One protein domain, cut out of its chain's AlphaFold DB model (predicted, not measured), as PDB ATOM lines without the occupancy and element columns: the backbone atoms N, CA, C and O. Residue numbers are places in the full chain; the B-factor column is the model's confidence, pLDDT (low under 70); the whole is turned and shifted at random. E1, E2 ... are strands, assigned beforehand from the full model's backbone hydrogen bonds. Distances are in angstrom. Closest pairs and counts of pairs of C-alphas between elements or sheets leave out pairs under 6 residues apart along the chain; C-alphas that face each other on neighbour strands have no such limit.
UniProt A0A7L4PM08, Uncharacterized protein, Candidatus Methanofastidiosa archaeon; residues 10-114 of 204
ATOM      1  N   PHE A  10     -72.101 125.405 -21.703       72.88
ATOM      2  CA  PHE A  10     -71.893 124.872 -20.367       72.88
ATOM      3  C   PHE A  10     -70.980 125.801 -19.576       72.88
ATOM      4  O   PHE A  10     -69.908 126.184 -20.053       72.88
ATOM      5  N   GLU A  11     -71.395 126.133 -18.353       79.50
ATOM      6  CA  GLU A  11     -70.526 126.753 -17.357       79.50
ATOM      7  C   GLU A  11     -69.723 125.666 -16.642       79.50
ATOM      8  O   GLU A  11     -70.284 124.735 -16.065       79.50
ATOM      9  N   ILE A  12     -68.402 125.801 -16.667       81.31
ATOM     10  CA  ILE A  12     -67.469 124.893 -16.013       81.31
ATOM     11  C   ILE A  12     -66.892 125.636 -14.802       81.31
ATOM     12  O   ILE A  12     -66.089 126.562 -14.986       81.31
ATOM     13  N   PRO A  13     -67.319 125.297 -13.572       80.56
ATOM     14  CA  PRO A  13     -66.762 125.897 -12.369       80.56
ATOM     15  C   PRO A  13     -65.317 125.427 -12.173       80.56
ATOM     16  O   PRO A  13     -64.990 124.265 -12.402       80.56
ATOM     17  N   PHE A  14     -64.447 126.334 -11.742       82.44
ATOM     18  CA  PHE A  14     -63.047 126.039 -11.463       82.44
ATOM     19  C   PHE A  14     -62.588 126.833 -10.246       82.44
ATOM     20  O   PHE A  14     -62.631 128.060 -10.255       82.44
ATOM     21  N   THR A  15     -62.104 126.147  -9.217       85.50
ATOM     22  CA  THR A  15     -61.607 126.793  -7.999       85.50
ATOM     23  C   THR A  15     -60.089 126.705  -7.948       85.50
ATOM     24  O   THR A  15     -59.507 125.637  -8.134       85.50
ATOM     25  N   ILE A  16     -59.438 127.832  -7.663       85.81
ATOM     26  CA  ILE A  16     -57.992 127.910  -7.455       85.81
ATOM     27  C   ILE A  16     -57.682 128.526  -6.097       85.81
ATOM     28  O   ILE A  16     -58.249 129.550  -5.724       85.81
ATOM     29  N   ALA A  17     -56.749 127.922  -5.365       86.88
ATOM     30  CA  ALA A  17     -56.279 128.428  -4.084       86.88
ATOM     31  C   ALA A  17     -54.756 128.579  -4.085       86.88
ATOM     32  O   ALA A  17     -54.026 127.666  -4.480       86.88
ATOM     33  N   ASN A  18     -54.262 129.719  -3.602       84.31
ATOM     34  CA  ASN A  18     -52.843 129.907  -3.325       84.31
ATOM     35  C   ASN A  18     -52.583 129.640  -1.843       84.31
ATOM     36  O   ASN A  18     -52.698 130.530  -1.012       84.31
ATOM     37  N   ILE A  19     -52.179 128.425  -1.492       81.19
ATOM     38  CA  ILE A  19     -51.781 128.106  -0.107       81.19
ATOM     39  C   ILE A  19     -50.304 128.449   0.182       81.19
ATOM     40  O   ILE A  19     -49.780 128.148   1.259       81.19
ATOM     41  N   GLY A  20     -49.592 128.982  -0.811       76.00
ATOM     42  CA  GLY A  20     -48.177 129.290  -0.730       76.00
ATOM     43  C   GLY A  20     -47.926 130.497   0.166       76.00
ATOM     44  O   GLY A  20     -48.826 131.254   0.503       76.00
ATOM     45  N   LYS A  21     -46.663 130.701   0.552       77.88
ATOM     46  CA  LYS A  21     -46.259 131.887   1.334       77.88
ATOM     47  C   LYS A  21     -45.979 133.116   0.465       77.88
ATOM     48  O   LYS A  21     -45.793 134.200   1.004       77.88
ATOM     49  N   ALA A  22     -45.902 132.936  -0.851       79.75
ATOM     50  CA  ALA A  22     -45.627 133.983  -1.825       79.75
ATOM     51  C   ALA A  22     -46.875 134.247  -2.675       79.75
ATOM     52  O   ALA A  22     -47.627 133.321  -2.984       79.75
ATOM     53  N   GLY A  23     -47.101 135.513  -3.032       79.31
ATOM     54  CA  GLY A  23     -48.163 135.896  -3.958       79.31
ATOM     55  C   GLY A  23     -47.856 135.418  -5.375       79.31
ATOM     56  O   GLY A  23     -46.709 135.472  -5.821       79.31
ATOM     57  N   ALA A  24     -48.880 134.941  -6.072       82.06
ATOM     58  CA  ALA A  24     -48.788 134.542  -7.466       82.06
ATOM     59  C   ALA A  24     -49.292 135.700  -8.335       82.06
ATOM     60  O   ALA A  24     -50.491 135.951  -8.400       82.06
ATOM     61  N   ASN A  25     -48.370 136.428  -8.969       84.38
ATOM     62  CA  ASN A  25     -48.676 137.715  -9.612       84.38
ATOM     63  C   ASN A  25     -48.939 137.617 -11.124       84.38
ATOM     64  O   ASN A  25     -49.411 138.579 -11.716       84.38
ATOM     65  N   ASN A  26     -48.631 136.479 -11.752       85.62
ATOM     66  CA  ASN A  26     -48.768 136.268 -13.196       85.62
ATOM     67  C   ASN A  26     -49.473 134.939 -13.482       85.62
ATOM     68  O   ASN A  26     -48.962 134.096 -14.220       85.62
ATOM     69  N   LEU A  27     -50.640 134.727 -12.872       89.12
ATOM     70  CA  LEU A  27     -51.417 133.525 -13.128       89.12
ATOM     71  C   LEU A  27     -52.173 133.654 -14.444       89.12
ATOM     72  O   LEU A  27     -52.906 134.617 -14.658       89.12
ATOM     73  N   THR A  28     -52.012 132.658 -15.304       91.94
ATOM     74  CA  THR A  28     -52.835 132.436 -16.490       91.94
ATOM     75  C   THR A  28     -53.400 131.029 -16.420       91.94
ATOM     76  O   THR A  28     -52.652 130.068 -16.281       91.94
ATOM     77  N   ILE A  29     -54.715 130.903 -16.529       90.62
ATOM     78  CA  ILE A  29     -55.417 129.622 -16.585       90.62
ATOM     79  C   ILE A  29     -56.068 129.539 -17.954       90.62
ATOM     80  O   ILE A  29     -56.745 130.483 -18.356       90.62
ATOM     81  N   SER A  30     -55.853 128.443 -18.672       92.38
ATOM     82  CA  SER A  30     -56.454 128.215 -19.985       92.38
ATOM     83  C   SER A  30     -57.112 126.844 -20.060       92.38
ATOM     84  O   SER A  30     -56.463 125.824 -19.834       92.38
ATOM     85  N   LEU A  31     -58.400 126.832 -20.381       88.31
ATOM     86  CA  LEU A  31     -59.153 125.649 -20.757       88.31
ATOM     87  C   LEU A  31     -58.817 125.290 -22.205       88.31
ATOM     88  O   LEU A  31     -58.880 126.135 -23.097       88.31
ATOM     89  N   GLN A  32     -58.482 124.028 -22.427       87.25
ATOM     90  CA  GLN A  32     -58.250 123.418 -23.725       87.25
ATOM     91  C   GLN A  32     -59.117 122.167 -23.853       87.25
ATOM     92  O   GLN A  32     -59.251 121.374 -22.920       87.25
ATOM     93  N   ASN A  33     -59.711 121.992 -25.026       80.69
ATOM     94  CA  ASN A  33     -60.455 120.803 -25.402       80.69
ATOM     95  C   ASN A  33     -60.437 120.714 -26.932       80.69
ATOM     96  O   ASN A  33     -60.750 121.689 -27.609       80.69
ATOM     97  N   SER A  34     -60.047 119.565 -27.480       70.69
ATOM     98  CA  SER A  34     -59.944 119.358 -28.931       70.69
ATOM     99  C   SER A  34     -61.296 119.247 -29.639       70.69
ATOM    100  O   SER A  34     -61.363 119.352 -30.861       70.69
ATOM    101  N   SER A  35     -62.361 118.980 -28.888       70.94
ATOM    102  CA  SER A  35     -63.674 118.577 -29.400       70.94
ATOM    103  C   SER A  35     -64.805 119.508 -28.953       70.94
ATOM    104  O   SER A  35     -65.946 119.314 -29.370       70.94
ATOM    105  N   ALA A  36     -64.501 120.516 -28.131       71.12
ATOM    106  CA  ALA A  36     -65.432 121.540 -27.676       71.12
ATOM    107  C   ALA A  36     -65.059 122.906 -28.256       71.12
ATOM    108  O   ALA A  36     -63.882 123.225 -28.429       71.12
ATOM    109  N   ASN A  37     -66.066 123.736 -28.516       80.31
ATOM    110  CA  ASN A  37     -65.853 125.127 -28.892       80.31
ATOM    111  C   ASN A  37     -65.742 125.974 -27.615       80.31
ATOM    112  O   ASN A  37     -66.709 126.120 -26.869       80.31
ATOM    113  N   ILE A  38     -64.551 126.490 -27.326       84.31
ATOM    114  CA  ILE A  38     -64.279 127.249 -26.104       84.31
ATOM    115  C   ILE A  38     -64.706 128.706 -26.303       84.31
ATOM    116  O   ILE A  38     -64.177 129.397 -27.169       84.31
ATOM    117  N   ILE A  39     -65.630 129.179 -25.465       85.38
ATOM    118  CA  ILE A  39     -66.187 130.540 -25.526       85.38
ATOM    119  C   ILE A  39     -65.437 131.453 -24.553       85.38
ATOM    120  O   ILE A  39     -64.906 132.490 -24.939       85.38
ATOM    121  N   GLU A  40     -65.346 131.041 -23.288       86.06
ATOM    122  CA  GLU A  40     -64.599 131.740 -22.238       86.06
ATOM    123  C   GLU A  40     -63.619 130.748 -21.619       86.06
ATOM    124  O   GLU A  40     -63.952 130.015 -20.691       86.06
ATOM    125  N   GLY A  41     -62.420 130.679 -22.195       86.94
ATOM    126  CA  GLY A  41     -61.422 129.672 -21.838       86.94
ATOM    127  C   GLY A  41     -60.226 130.184 -21.059       86.94
ATOM    128  O   GLY A  41     -59.475 129.373 -20.543       86.94
ATOM    129  N   THR A  42     -59.996 131.495 -20.996       93.31
ATOM    130  CA  THR A  42     -58.761 132.043 -20.420       93.31
ATOM    131  C   THR A  42     -59.060 132.996 -19.280       93.31
ATOM    132  O   THR A  42     -59.839 133.932 -19.434       93.31
ATOM    133  N   TRP A  43     -58.377 132.799 -18.159       93.19
ATOM    134  CA  TRP A  43     -58.365 133.725 -17.038       93.19
ATOM    135  C   TRP A  43     -56.938 134.190 -16.757       93.19
ATOM    136  O   TRP A  43     -55.999 133.398 -16.824       93.19
ATOM    137  N   LYS A  44     -56.777 135.474 -16.431       93.38
ATOM    138  CA  LYS A  44     -55.509 136.049 -15.980       93.38
ATOM    139  C   LYS A  44     -55.722 136.840 -14.704       93.38
ATOM    140  O   LYS A  44     -56.699 137.580 -14.597       93.38
ATOM    141  N   GLY A  45     -54.792 136.730 -13.767       90.62
ATOM    142  CA  GLY A  45     -54.853 137.531 -12.558       90.62
ATOM    143  C   GLY A  45     -53.769 137.211 -11.549       90.62
ATOM    144  O   GLY A  45     -52.744 136.601 -11.856       90.62
ATOM    145  N   THR A  46     -54.028 137.657 -10.327       90.12
ATOM    146  CA  THR A  46     -53.161 137.456  -9.174       90.12
ATOM    147  C   THR A  46     -53.902 136.689  -8.083       90.12
ATOM    148  O   THR A  46     -55.133 136.731  -8.022       90.12
ATOM    149  N   LEU A  47     -53.157 135.966  -7.244       88.38
ATOM    150  CA  LEU A  47     -53.666 135.361  -6.012       88.38
ATOM    151  C   LEU A  47     -52.683 135.589  -4.866       88.38
ATOM    152  O   LEU A  47     -51.518 135.171  -4.926       88.38
ATOM    153  N   ASN A  48     -53.169 136.208  -3.796       88.31
ATOM    154  CA  ASN A  48     -52.398 136.411  -2.579       88.31
ATOM    155  C   ASN A  48     -52.254 135.105  -1.775       88.31
ATOM    156  O   ASN A  48     -53.041 134.174  -1.949       88.31
ATOM    157  N   PRO A  49     -51.261 135.015  -0.876       87.69
ATOM    158  CA  PRO A  49     -51.145 133.903   0.065       87.69
ATOM    159  C   PRO A  49     -52.432 133.680   0.871       87.69
ATOM    160  O   PRO A  49     -52.952 134.609   1.484       87.69
ATOM    161  N   GLY A  50     -52.921 132.443   0.902       83.50
ATOM    162  CA  GLY A  50     -54.159 132.036   1.571       83.50
ATOM    163  C   GLY A  50     -55.446 132.368   0.807       83.50
ATOM    164  O   GLY A  50     -56.526 132.010   1.270       83.50
ATOM    165  N   GLU A  51     -55.359 133.034  -0.346       84.56
ATOM    166  CA  GLU A  51     -56.526 133.414  -1.139       84.56
ATOM    167  C   GLU A  51     -57.062 132.215  -1.930       84.56
ATOM    168  O   GLU A  51     -56.303 131.422  -2.492       84.56
ATOM    169  N   THR A  52     -58.389 132.097  -1.978       88.75
ATOM    170  CA  THR A  52     -59.113 131.139  -2.819       88.75
ATOM    171  C   THR A  52     -60.043 131.910  -3.736       88.75
ATOM    172  O   THR A  52     -60.659 132.889  -3.316       88.75
ATOM    173  N   LYS A  53     -60.128 131.478  -4.992       86.38
ATOM    174  CA  LYS A  53     -60.917 132.137  -6.020       86.38
ATOM    175  C   LYS A  53     -61.701 131.123  -6.828       86.38
ATOM    176  O   LYS A  53     -61.130 130.175  -7.365       86.38
ATOM    177  N   ASP A  54     -62.989 131.398  -6.956       87.31
ATOM    178  CA  ASP A  54     -63.890 130.651  -7.816       87.31
ATOM    179  C   ASP A  54     -63.992 131.343  -9.173       87.31
ATOM    180  O   ASP A  54     -64.224 132.552  -9.277       87.31
ATOM    181  N   LEU A  55     -63.776 130.564 -10.221       85.00
ATOM    182  CA  LEU A  55     -63.796 130.977 -11.612       85.00
ATOM    183  C   LEU A  55     -64.852 130.171 -12.362       85.00
ATOM    184  O   LEU A  55     -65.238 129.069 -11.966       85.00
ATOM    185  N   LYS A  56     -65.306 130.735 -13.477       85.62
ATOM    186  CA  LYS A  56     -66.231 130.084 -14.397       85.62
ATOM    187  C   LYS A  56     -65.671 130.189 -15.803       85.62
ATOM    188  O   LYS A  56     -65.346 131.284 -16.253       85.62
ATOM    189  N   PHE A  57     -65.572 129.050 -16.469       84.75
ATOM    190  CA  PHE A  57     -65.216 128.952 -17.879       84.75
ATOM    191  C   PHE A  57     -66.446 128.535 -18.679       84.75
ATOM    192  O   PHE A  57     -67.364 127.927 -18.127       84.75
ATOM    193  N   LYS A  58     -66.483 128.855 -19.972       83.31
ATOM    194  CA  LYS A  58     -67.600 128.485 -20.848       83.31
ATOM    195  C   LYS A  58     -67.114 127.743 -22.074       83.31
ATOM    196  O   LYS A  58     -66.232 128.224 -22.791       83.31
ATOM    197  N   ALA A  59     -67.738 126.606 -22.341       81.69
ATOM    198  CA  ALA A  59     -67.513 125.821 -23.544       81.69
ATOM    199  C   ALA A  59     -68.845 125.332 -24.113       81.69
ATOM    200  O   ALA A  59     -69.799 125.082 -23.376       81.69
ATOM    201  N   ARG A  60     -68.898 125.203 -25.435       76.38
ATOM    202  CA  ARG A  60     -70.020 124.647 -26.180       76.38
ATOM    203  C   ARG A  60     -69.664 123.253 -26.679       76.38
ATOM    204  O   ARG A  60     -68.612 123.059 -27.296       76.38
ATOM    205  N   PHE A  61     -70.572 122.309 -26.451       73.12
ATOM    206  CA  PHE A  61     -70.462 120.934 -26.933       73.12
ATOM    207  C   PHE A  61     -71.579 120.668 -27.942       73.12
ATOM    208  O   PHE A  61     -72.753 120.884 -27.655       73.12
ATOM    209  N   ASN A  62     -71.205 120.214 -29.138       67.19
ATOM    210  CA  ASN A  62     -72.142 120.025 -30.253       67.19
ATOM    211  C   ASN A  62     -72.678 118.585 -30.345       67.19
ATOM    212  O   ASN A  62     -73.503 118.277 -31.208       67.19
ATOM    213  N   SER A  63     -72.192 117.688 -29.487       65.12
ATOM    214  CA  SER A  63     -72.641 116.302 -29.404       65.12
ATOM    215  C   SER A  63     -72.588 115.795 -27.969       65.12
ATOM    216  O   SER A  63     -71.837 116.295 -27.136       65.12
ATOM    217  N   GLU A  64     -73.399 114.785 -27.695       71.31
ATOM    218  CA  GLU A  64     -73.305 114.003 -26.469       71.31
ATOM    219  C   GLU A  64     -72.080 113.090 -26.539       71.31
ATOM    220  O   GLU A  64     -71.688 112.636 -27.619       71.31
ATOM    221  N   GLY A  65     -71.469 112.822 -25.389       71.12
ATOM    222  CA  GLY A  65     -70.287 111.978 -25.317       71.12
ATOM    223  C   GLY A  65     -69.373 112.300 -24.148       71.12
ATOM    224  O   GLY A  65     -69.630 113.178 -23.324       71.12
ATOM    225  N   GLU A  66     -68.286 111.548 -24.084       77.19
ATOM    226  CA  GLU A  66     -67.219 111.734 -23.113       77.19
ATOM    227  C   GLU A  66     -66.176 112.709 -23.670       77.19
ATOM    228  O   GLU A  66     -65.672 112.536 -24.781       77.19
ATOM    229  N   TYR A  67     -65.868 113.748 -22.899       76.50
ATOM    230  CA  TYR A  67     -64.945 114.813 -23.269       76.50
ATOM    231  C   TYR A  67     -63.868 114.964 -22.205       76.50
ATOM    232  O   TYR A  67     -64.166 115.034 -21.016       76.50
ATOM    233  N   VAL A  68     -62.617 115.095 -22.637       83.19
ATOM    234  CA  VAL A  68     -61.492 115.395 -21.745       83.19
ATOM    235  C   VAL A  68     -61.238 116.898 -21.762       83.19
ATOM    236  O   VAL A  68     -60.850 117.462 -22.786       83.19
ATOM    237  N   LEU A  69     -61.488 117.561 -20.636       84.12
ATOM    238  CA  LEU A  69     -61.171 118.969 -20.422       84.12
ATOM    239  C   LEU A  69     -59.770 119.088 -19.836       84.12
ATOM    240  O   LEU A  69     -59.457 118.422 -18.855       84.12
ATOM    241  N   VAL A  70     -58.944 119.958 -20.415       87.81
ATOM    242  CA  VAL A  70     -57.580 120.207 -19.945       87.81
ATOM    243  C   VAL A  70     -57.449 121.654 -19.488       87.81
ATOM    244  O   VAL A  70     -57.538 122.574 -20.295       87.81
ATOM    245  N   PHE A  71     -57.205 121.876 -18.202       87.12
ATOM    246  CA  PHE A  71     -56.897 123.187 -17.638       87.12
ATOM    247  C   PHE A  71     -55.393 123.346 -17.468       87.12
ATOM    248  O   PHE A  71     -54.795 122.711 -16.608       87.12
ATOM    249  N   ASN A  72     -54.775 124.229 -18.244       89.88
ATOM    250  CA  ASN A  72     -53.378 124.597 -18.051       89.88
ATOM    251  C   ASN A  72     -53.290 125.825 -17.149       89.88
ATOM    252  O   ASN A  72     -53.753 126.903 -17.525       89.88
ATOM    253  N   VAL A  73     -52.680 125.659 -15.980       88.00
ATOM    254  CA  VAL A  73     -52.402 126.723 -15.016       88.00
ATOM    255  C   VAL A  73     -50.928 127.081 -15.111       88.00
ATOM    256  O   VAL A  73     -50.062 126.248 -14.863       88.00
ATOM    257  N   ASN A  74     -50.642 128.331 -15.450       87.88
ATOM    258  CA  ASN A  74     -49.301 128.882 -15.564       87.88
ATOM    259  C   ASN A  74     -49.135 130.025 -14.559       87.88
ATOM    260  O   ASN A  74     -49.904 130.981 -14.577       87.88
ATOM    261  N   THR A  75     -48.141 129.929 -13.681       81.69
ATOM    262  CA  THR A  75     -47.814 130.931 -12.648       81.69
ATOM    263  C   THR A  75     -46.746 131.936 -13.099       81.69
ATOM    264  O   THR A  75     -46.366 132.828 -12.341       81.69
ATOM    265  N   GLY A  76     -46.207 131.766 -14.310       76.38
ATOM    266  CA  GLY A  76     -45.018 132.439 -14.832       76.38
ATOM    267  C   GLY A  76     -43.707 131.736 -14.461       76.38
ATOM    268  O   GLY A  76     -42.723 131.886 -15.179       76.38
ATOM    269  N   GLN A  77     -43.693 130.950 -13.380       72.00
ATOM    270  CA  GLN A  77     -42.530 130.166 -12.937       72.00
ATOM    271  C   GLN A  77     -42.701 128.668 -13.195       72.00
ATOM    272  O   GLN A  77     -41.735 127.965 -13.478       72.00
ATOM    273  N   SER A  78     -43.937 128.184 -13.117       76.31
ATOM    274  CA  SER A  78     -44.313 126.799 -13.368       76.31
ATOM    275  C   SER A  78     -45.610 126.743 -14.165       76.31
ATOM    276  O   SER A  78     -46.447 127.646 -14.086       76.31
ATOM    277  N   SER A  79     -45.771 125.678 -14.945       81.81
ATOM    278  CA  SER A  79     -46.987 125.399 -15.697       81.81
ATOM    279  C   SER A  79     -47.389 123.952 -15.472       81.81
ATOM    280  O   SER A  79     -46.549 123.061 -15.582       81.81
ATOM    281  N   GLU A  80     -48.666 123.719 -15.196       82.00
ATOM    282  CA  GLU A  80     -49.217 122.380 -15.003       82.00
ATOM    283  C   GLU A  80     -50.586 122.254 -15.663       82.00
ATOM    284  O   GLU A  80     -51.364 123.208 -15.692       82.00
ATOM    285  N   GLY A  81     -50.848 121.078 -16.230       82.69
ATOM    286  CA  GLY A  81     -52.103 120.738 -16.883       82.69
ATOM    287  C   GLY A  81     -52.920 119.787 -16.018       82.69
ATOM    288  O   GLY A  81     -52.430 118.727 -15.636       82.69
ATOM    289  N   PHE A  82     -54.172 120.139 -15.752       82.56
ATOM    290  CA  PHE A  82     -55.150 119.301 -15.066       82.56
ATOM    291  C   PHE A  82     -56.126 118.755 -16.090       82.56
ATOM    292  O   PHE A  82     -56.694 119.528 -16.855       82.56
ATOM    293  N   GLN A  83     -56.311 117.440 -16.116       84.19
ATOM    294  CA  GLN A  83     -57.257 116.798 -17.022       84.19
ATOM    295  C   GLN A  83     -58.432 116.263 -16.220       84.19
ATOM    296  O   GLN A  83     -58.219 115.593 -15.214       84.19
ATOM    297  N   GLU A  84     -59.643 116.543 -16.683       78.44
ATOM    298  CA  GLU A  84     -60.877 116.024 -16.106       78.44
ATOM    299  C   GLU A  84     -61.766 115.494 -17.224       78.44
ATOM    300  O   GLU A  84     -61.954 116.149 -18.254       78.44
ATOM    301  N   THR A  85     -62.331 114.311 -17.018       78.62
ATOM    302  CA  THR A  85     -63.231 113.699 -17.987       78.62
ATOM    303  C   THR A  85     -64.676 113.985 -17.611       78.62
ATOM    304  O   THR A  85     -65.150 113.584 -16.549       78.62
ATOM    305  N   VAL A  86     -65.400 114.661 -18.499       73.50
ATOM    306  CA  VAL A  86     -66.815 114.988 -18.323       73.50
ATOM    307  C   VAL A  86     -67.659 114.218 -19.327       73.50
ATOM    308  O   VAL A  86     -67.314 114.099 -20.499       73.50
ATOM    309  N   ASN A  87     -68.788 113.690 -18.868       73.81
ATOM    310  CA  ASN A  87     -69.739 113.001 -19.728       73.81
ATOM    311  C   ASN A  87     -70.942 113.913 -19.981       73.81
ATOM    312  O   ASN A  87     -71.742 114.170 -19.076       73.81
ATOM    313  N   ILE A  88     -71.045 114.412 -21.209       70.62
ATOM    314  CA  ILE A  88     -72.141 115.258 -21.667       70.62
ATOM    315  C   ILE A  88     -73.268 114.340 -22.128       70.62
ATOM    316  O   ILE A  88     -73.218 113.756 -23.209       70.62
ATOM    317  N   LYS A  89     -74.278 114.196 -21.268       57.66
ATOM    318  CA  LYS A  89     -75.408 113.276 -21.463       57.66
ATOM    319  C   LYS A  89     -76.594 113.871 -22.212       57.66
ATOM    320  O   LYS A  89     -77.612 113.195 -22.321       57.66
ATOM    321  N   SER A  90     -76.535 115.129 -22.642       45.47
ATOM    322  CA  SER A  90     -77.696 115.692 -23.311       45.47
ATOM    323  C   SER A  90     -77.428 116.838 -24.263       45.47
ATOM    324  O   SER A  90     -76.608 117.711 -23.984       45.47
ATOM    325  N   LYS A  91     -78.241 116.845 -25.321       47.09
ATOM    326  CA  LYS A  91     -78.636 118.019 -26.097       47.09
ATOM    327  C   LYS A  91     -79.864 118.773 -25.526       47.09
ATOM    328  O   LYS A  91     -80.194 119.815 -26.065       47.09
ATOM    329  N   VAL A  92     -80.551 118.249 -24.495       40.59
ATOM    330  CA  VAL A  92     -81.570 118.906 -23.633       40.59
ATOM    331  C   VAL A  92     -81.790 118.062 -22.354       40.59
ATOM    332  O   VAL A  92     -82.671 117.203 -22.320       40.59
ATOM    333  N   SER A  93     -81.017 118.262 -21.279       32.12
ATOM    334  CA  SER A  93     -81.440 117.850 -19.928       32.12
ATOM    335  C   SER A  93     -80.533 118.429 -18.849       32.12
ATOM    336  O   SER A  93     -79.363 118.069 -18.708       32.12
ATOM    337  N   ALA A  94     -81.127 119.332 -18.077       38.75
ATOM    338  CA  ALA A  94     -80.623 119.836 -16.820       38.75
ATOM    339  C   ALA A  94     -80.411 118.687 -15.823       38.75
ATOM    340  O   ALA A  94     -81.364 118.063 -15.370       38.75
ATOM    341  N   ALA A  95     -79.156 118.453 -15.450       32.88
ATOM    342  CA  ALA A  95     -78.784 117.881 -14.160       32.88
ATOM    343  C   ALA A  95     -77.300 118.174 -13.902       32.88
ATOM    344  O   ALA A  95     -76.459 117.274 -13.875       32.88
ATOM    345  N   LEU A  96     -76.976 119.458 -13.704       39.97
ATOM    346  CA  LEU A  96     -75.859 119.821 -12.837       39.97
ATOM    347  C   LEU A  96     -76.122 119.106 -11.507       39.97
ATOM    348  O   LEU A  96     -77.033 119.478 -10.771       39.97
ATOM    349  N   LYS A  97     -75.374 118.038 -11.217       33.91
ATOM    350  CA  LYS A  97     -75.241 117.580  -9.836       33.91
ATOM    351  C   LYS A  97     -74.573 118.732  -9.097       33.91
ATOM    352  O   LYS A  97     -73.366 118.920  -9.218       33.91
ATOM    353  N   GLU A  98     -75.379 119.521  -8.397       37.41
ATOM    354  CA  GLU A  98     -74.922 120.471  -7.396       37.41
ATOM    355  C   GLU A  98     -74.033 119.721  -6.406       37.41
ATOM    356  O   GLU A  98     -74.471 118.880  -5.620       37.41
ATOM    357  N   GLY A  99     -72.743 119.986  -6.511       35.12
ATOM    358  CA  GLY A  99     -71.728 119.514  -5.598       35.12
ATOM    359  C   GLY A  99     -70.470 120.325  -5.878       35.12
ATOM    360  O   GLY A  99     -70.107 120.464  -7.048       35.12
ATOM    361  N   PRO A 100     -69.820 120.907  -4.858       35.62
ATOM    362  CA  PRO A 100     -68.558 121.600  -5.068       35.62
ATOM    363  C   PRO A 100     -67.560 120.619  -5.700       35.62
ATOM    364  O   PRO A 100     -67.366 119.513  -5.190       35.62
ATOM    365  N   MET A 101     -66.947 120.999  -6.827       39.78
ATOM    366  CA  MET A 101     -65.799 120.268  -7.364       39.78
ATOM    367  C   MET A 101     -64.694 120.303  -6.305       39.78
ATOM    368  O   MET A 101     -64.054 121.329  -6.087       39.78
ATOM    369  N   ASN A 102     -64.465 119.177  -5.634       35.50
ATOM    370  CA  ASN A 102     -63.373 119.018  -4.681       35.50
ATOM    371  C   ASN A 102     -62.045 118.774  -5.423       35.50
ATOM    372  O   ASN A 102     -61.423 117.729  -5.255       35.50
ATOM    373  N   SER A 103     -61.584 119.723  -6.241       40.28
ATOM    374  CA  SER A 103     -60.197 119.729  -6.723       40.28
ATOM    375  C   SER A 103     -59.345 120.546  -5.751       40.28
ATOM    376  O   SER A 103     -59.092 121.734  -5.943       40.28
ATOM    377  N   LEU A 104     -58.948 119.916  -4.647       35.94
ATOM    378  CA  LEU A 104     -58.138 120.554  -3.613       35.94
ATOM    379  C   LEU A 104     -56.669 120.547  -4.058       35.94
ATOM    380  O   LEU A 104     -55.929 119.594  -3.811       35.94
ATOM    381  N   ILE A 105     -56.273 121.591  -4.783       41.16
ATOM    382  CA  ILE A 105     -54.906 121.777  -5.269       41.16
ATOM    383  C   ILE A 105     -54.121 122.576  -4.228       41.16
ATOM    384  O   ILE A 105     -54.447 123.723  -3.919       41.16
ATOM    385  N   TYR A 106     -53.069 121.965  -3.687       36.12
ATOM    386  CA  TYR A 106     -52.237 122.549  -2.646       36.12
ATOM    387  C   TYR A 106     -50.937 123.127  -3.238       36.12
ATOM    388  O   TYR A 106     -49.980 122.406  -3.478       36.12
ATOM    389  N   ILE A 107     -50.844 124.438  -3.447       35.66
ATOM    390  CA  ILE A 107     -49.614 125.106  -3.926       35.66
ATOM    391  C   ILE A 107     -48.638 125.461  -2.783       35.66
ATOM    392  O   ILE A 107     -48.797 126.493  -2.141       35.66
ATOM    393  N   THR A 108     -47.565 124.698  -2.546       38.47
ATOM    394  CA  THR A 108     -46.512 125.095  -1.578       38.47
ATOM    395  C   THR A 108     -45.208 125.470  -2.273       38.47
ATOM    396  O   THR A 108     -44.733 124.718  -3.112       38.47
ATOM    397  N   ARG A 109     -44.634 126.630  -1.900       38.34
ATOM    398  CA  ARG A 109     -43.298 127.142  -2.290       38.34
ATOM    399  C   ARG A 109     -42.828 126.674  -3.682       38.34
ATOM    400  O   ARG A 109     -41.794 126.029  -3.769       38.34
ATOM    401  N   GLU A 110     -43.586 127.018  -4.727       40.75
ATOM    402  CA  GLU A 110     -43.264 126.750  -6.150       40.75
ATOM    403  C   GLU A 110     -43.698 125.379  -6.715       40.75
ATOM    404  O   GLU A 110     -43.449 125.105  -7.886       40.75
ATOM    405  N   TYR A 111     -44.428 124.552  -5.957       39.09
ATOM    406  CA  TYR A 111     -44.999 123.285  -6.437       39.09
ATOM    407  C   TYR A 111     -46.501 123.168  -6.172       39.09
ATOM    408  O   TYR A 111     -46.988 123.478  -5.085       39.09
ATOM    409  N   ILE A 112     -47.215 122.650  -7.166       45.69
ATOM    410  CA  ILE A 112     -48.622 122.264  -7.104       45.69
ATOM    411  C   ILE A 112     -48.684 120.817  -6.581       45.69
ATOM    412  O   ILE A 112     -48.090 119.901  -7.148       45.69
ATOM    413  N   PHE A 113     -49.383 120.598  -5.469       43.34
ATOM    414  CA  PHE A 113     -49.663 119.271  -4.926       43.34
ATOM    415  C   PHE A 113     -51.110 118.874  -5.209       43.34
ATOM    416  O   PHE A 113     -52.053 119.548  -4.799       43.34
ATOM    417  N   THR A 114     -51.271 117.728  -5.863       48.78
ATOM    418  CA  THR A 114     -52.536 116.999  -6.006       48.78
ATOM    419  C   THR A 114     -52.699 115.962  -4.884       48.78
ATOM    420  O   THR A 114     -51.724 115.577  -4.226       48.78
TER     421      THR A 114
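Overview. This is residues 10 to 114 of the 204 residues of an uncharacterized protein of Candidatus Methanofastidiosa archaeon (UniProt A0A7L4PM08). Two antiparallel sheets stand partly face to face as an elongated sandwich, with most strands running roughly along its length; E3 of one sheet runs on into E4 of the other. After E7 a long link without named elements leads back along the length to a small hairpin, E8 and E9, at one end. The printed part has 105 residues, with nine named strands, E1 to E9, and no named helix: all strand. The sheets have the orders E4 E2 E6 E7, E1 E5 E3 and E8 E9. The whole is compact, with a radius of gyration of the C-alphas of 14.6 A, and spans 45 by 25 by 20 A.

Along the chain. E1, residues 10 to 17, begins at C-alpha 10 (-71.893, 124.872, -20.367). E2 is residues 24 to 32, E3 37 to 40 and E4 42 to 47. E5, residues 52 to 61, is 28.5 A long; E6, 65 to 74, 28.7 A; E7, 79 to 88, 27.8 A. E8 is residues 106 to 108, and E9, 111 to 113, ends at C-alpha 113 (-49.663, 119.271, -4.926).

Arrangement. E1 is antiparallel to E5, with N 12 and O 57 2.8 A apart; E3 is on E5's other side, with N 39 and O 58 at 2.9 A. E3 runs on into E4 at 35 degrees. The strongly twisted larger sheet pairs E4 with E2, N 29 to O 43 at 2.8 A, E2 with E6, N 30 to O 72 at 2.8 A, and E6 with E7, a hairpin, N 69 to O 84 at 2.8 A. Between the sheets, the closest C-alphas of E2 and E5, Leu 31 and Phe 57, are 7.5 A apart. E1 and E6 are apart. In the hairpin E8 and E9, N 106 and O 113 are 2.8 A apart.

Size, cuts and confidence. The C-alphas farthest apart, those of Lys 21 and Val 92, are 45.2 A apart. The printed part has no cut. The link E7 to E8, residues 89 to 105, is long. Residues 62 to 63 and 89 to 114 have pLDDT under 70.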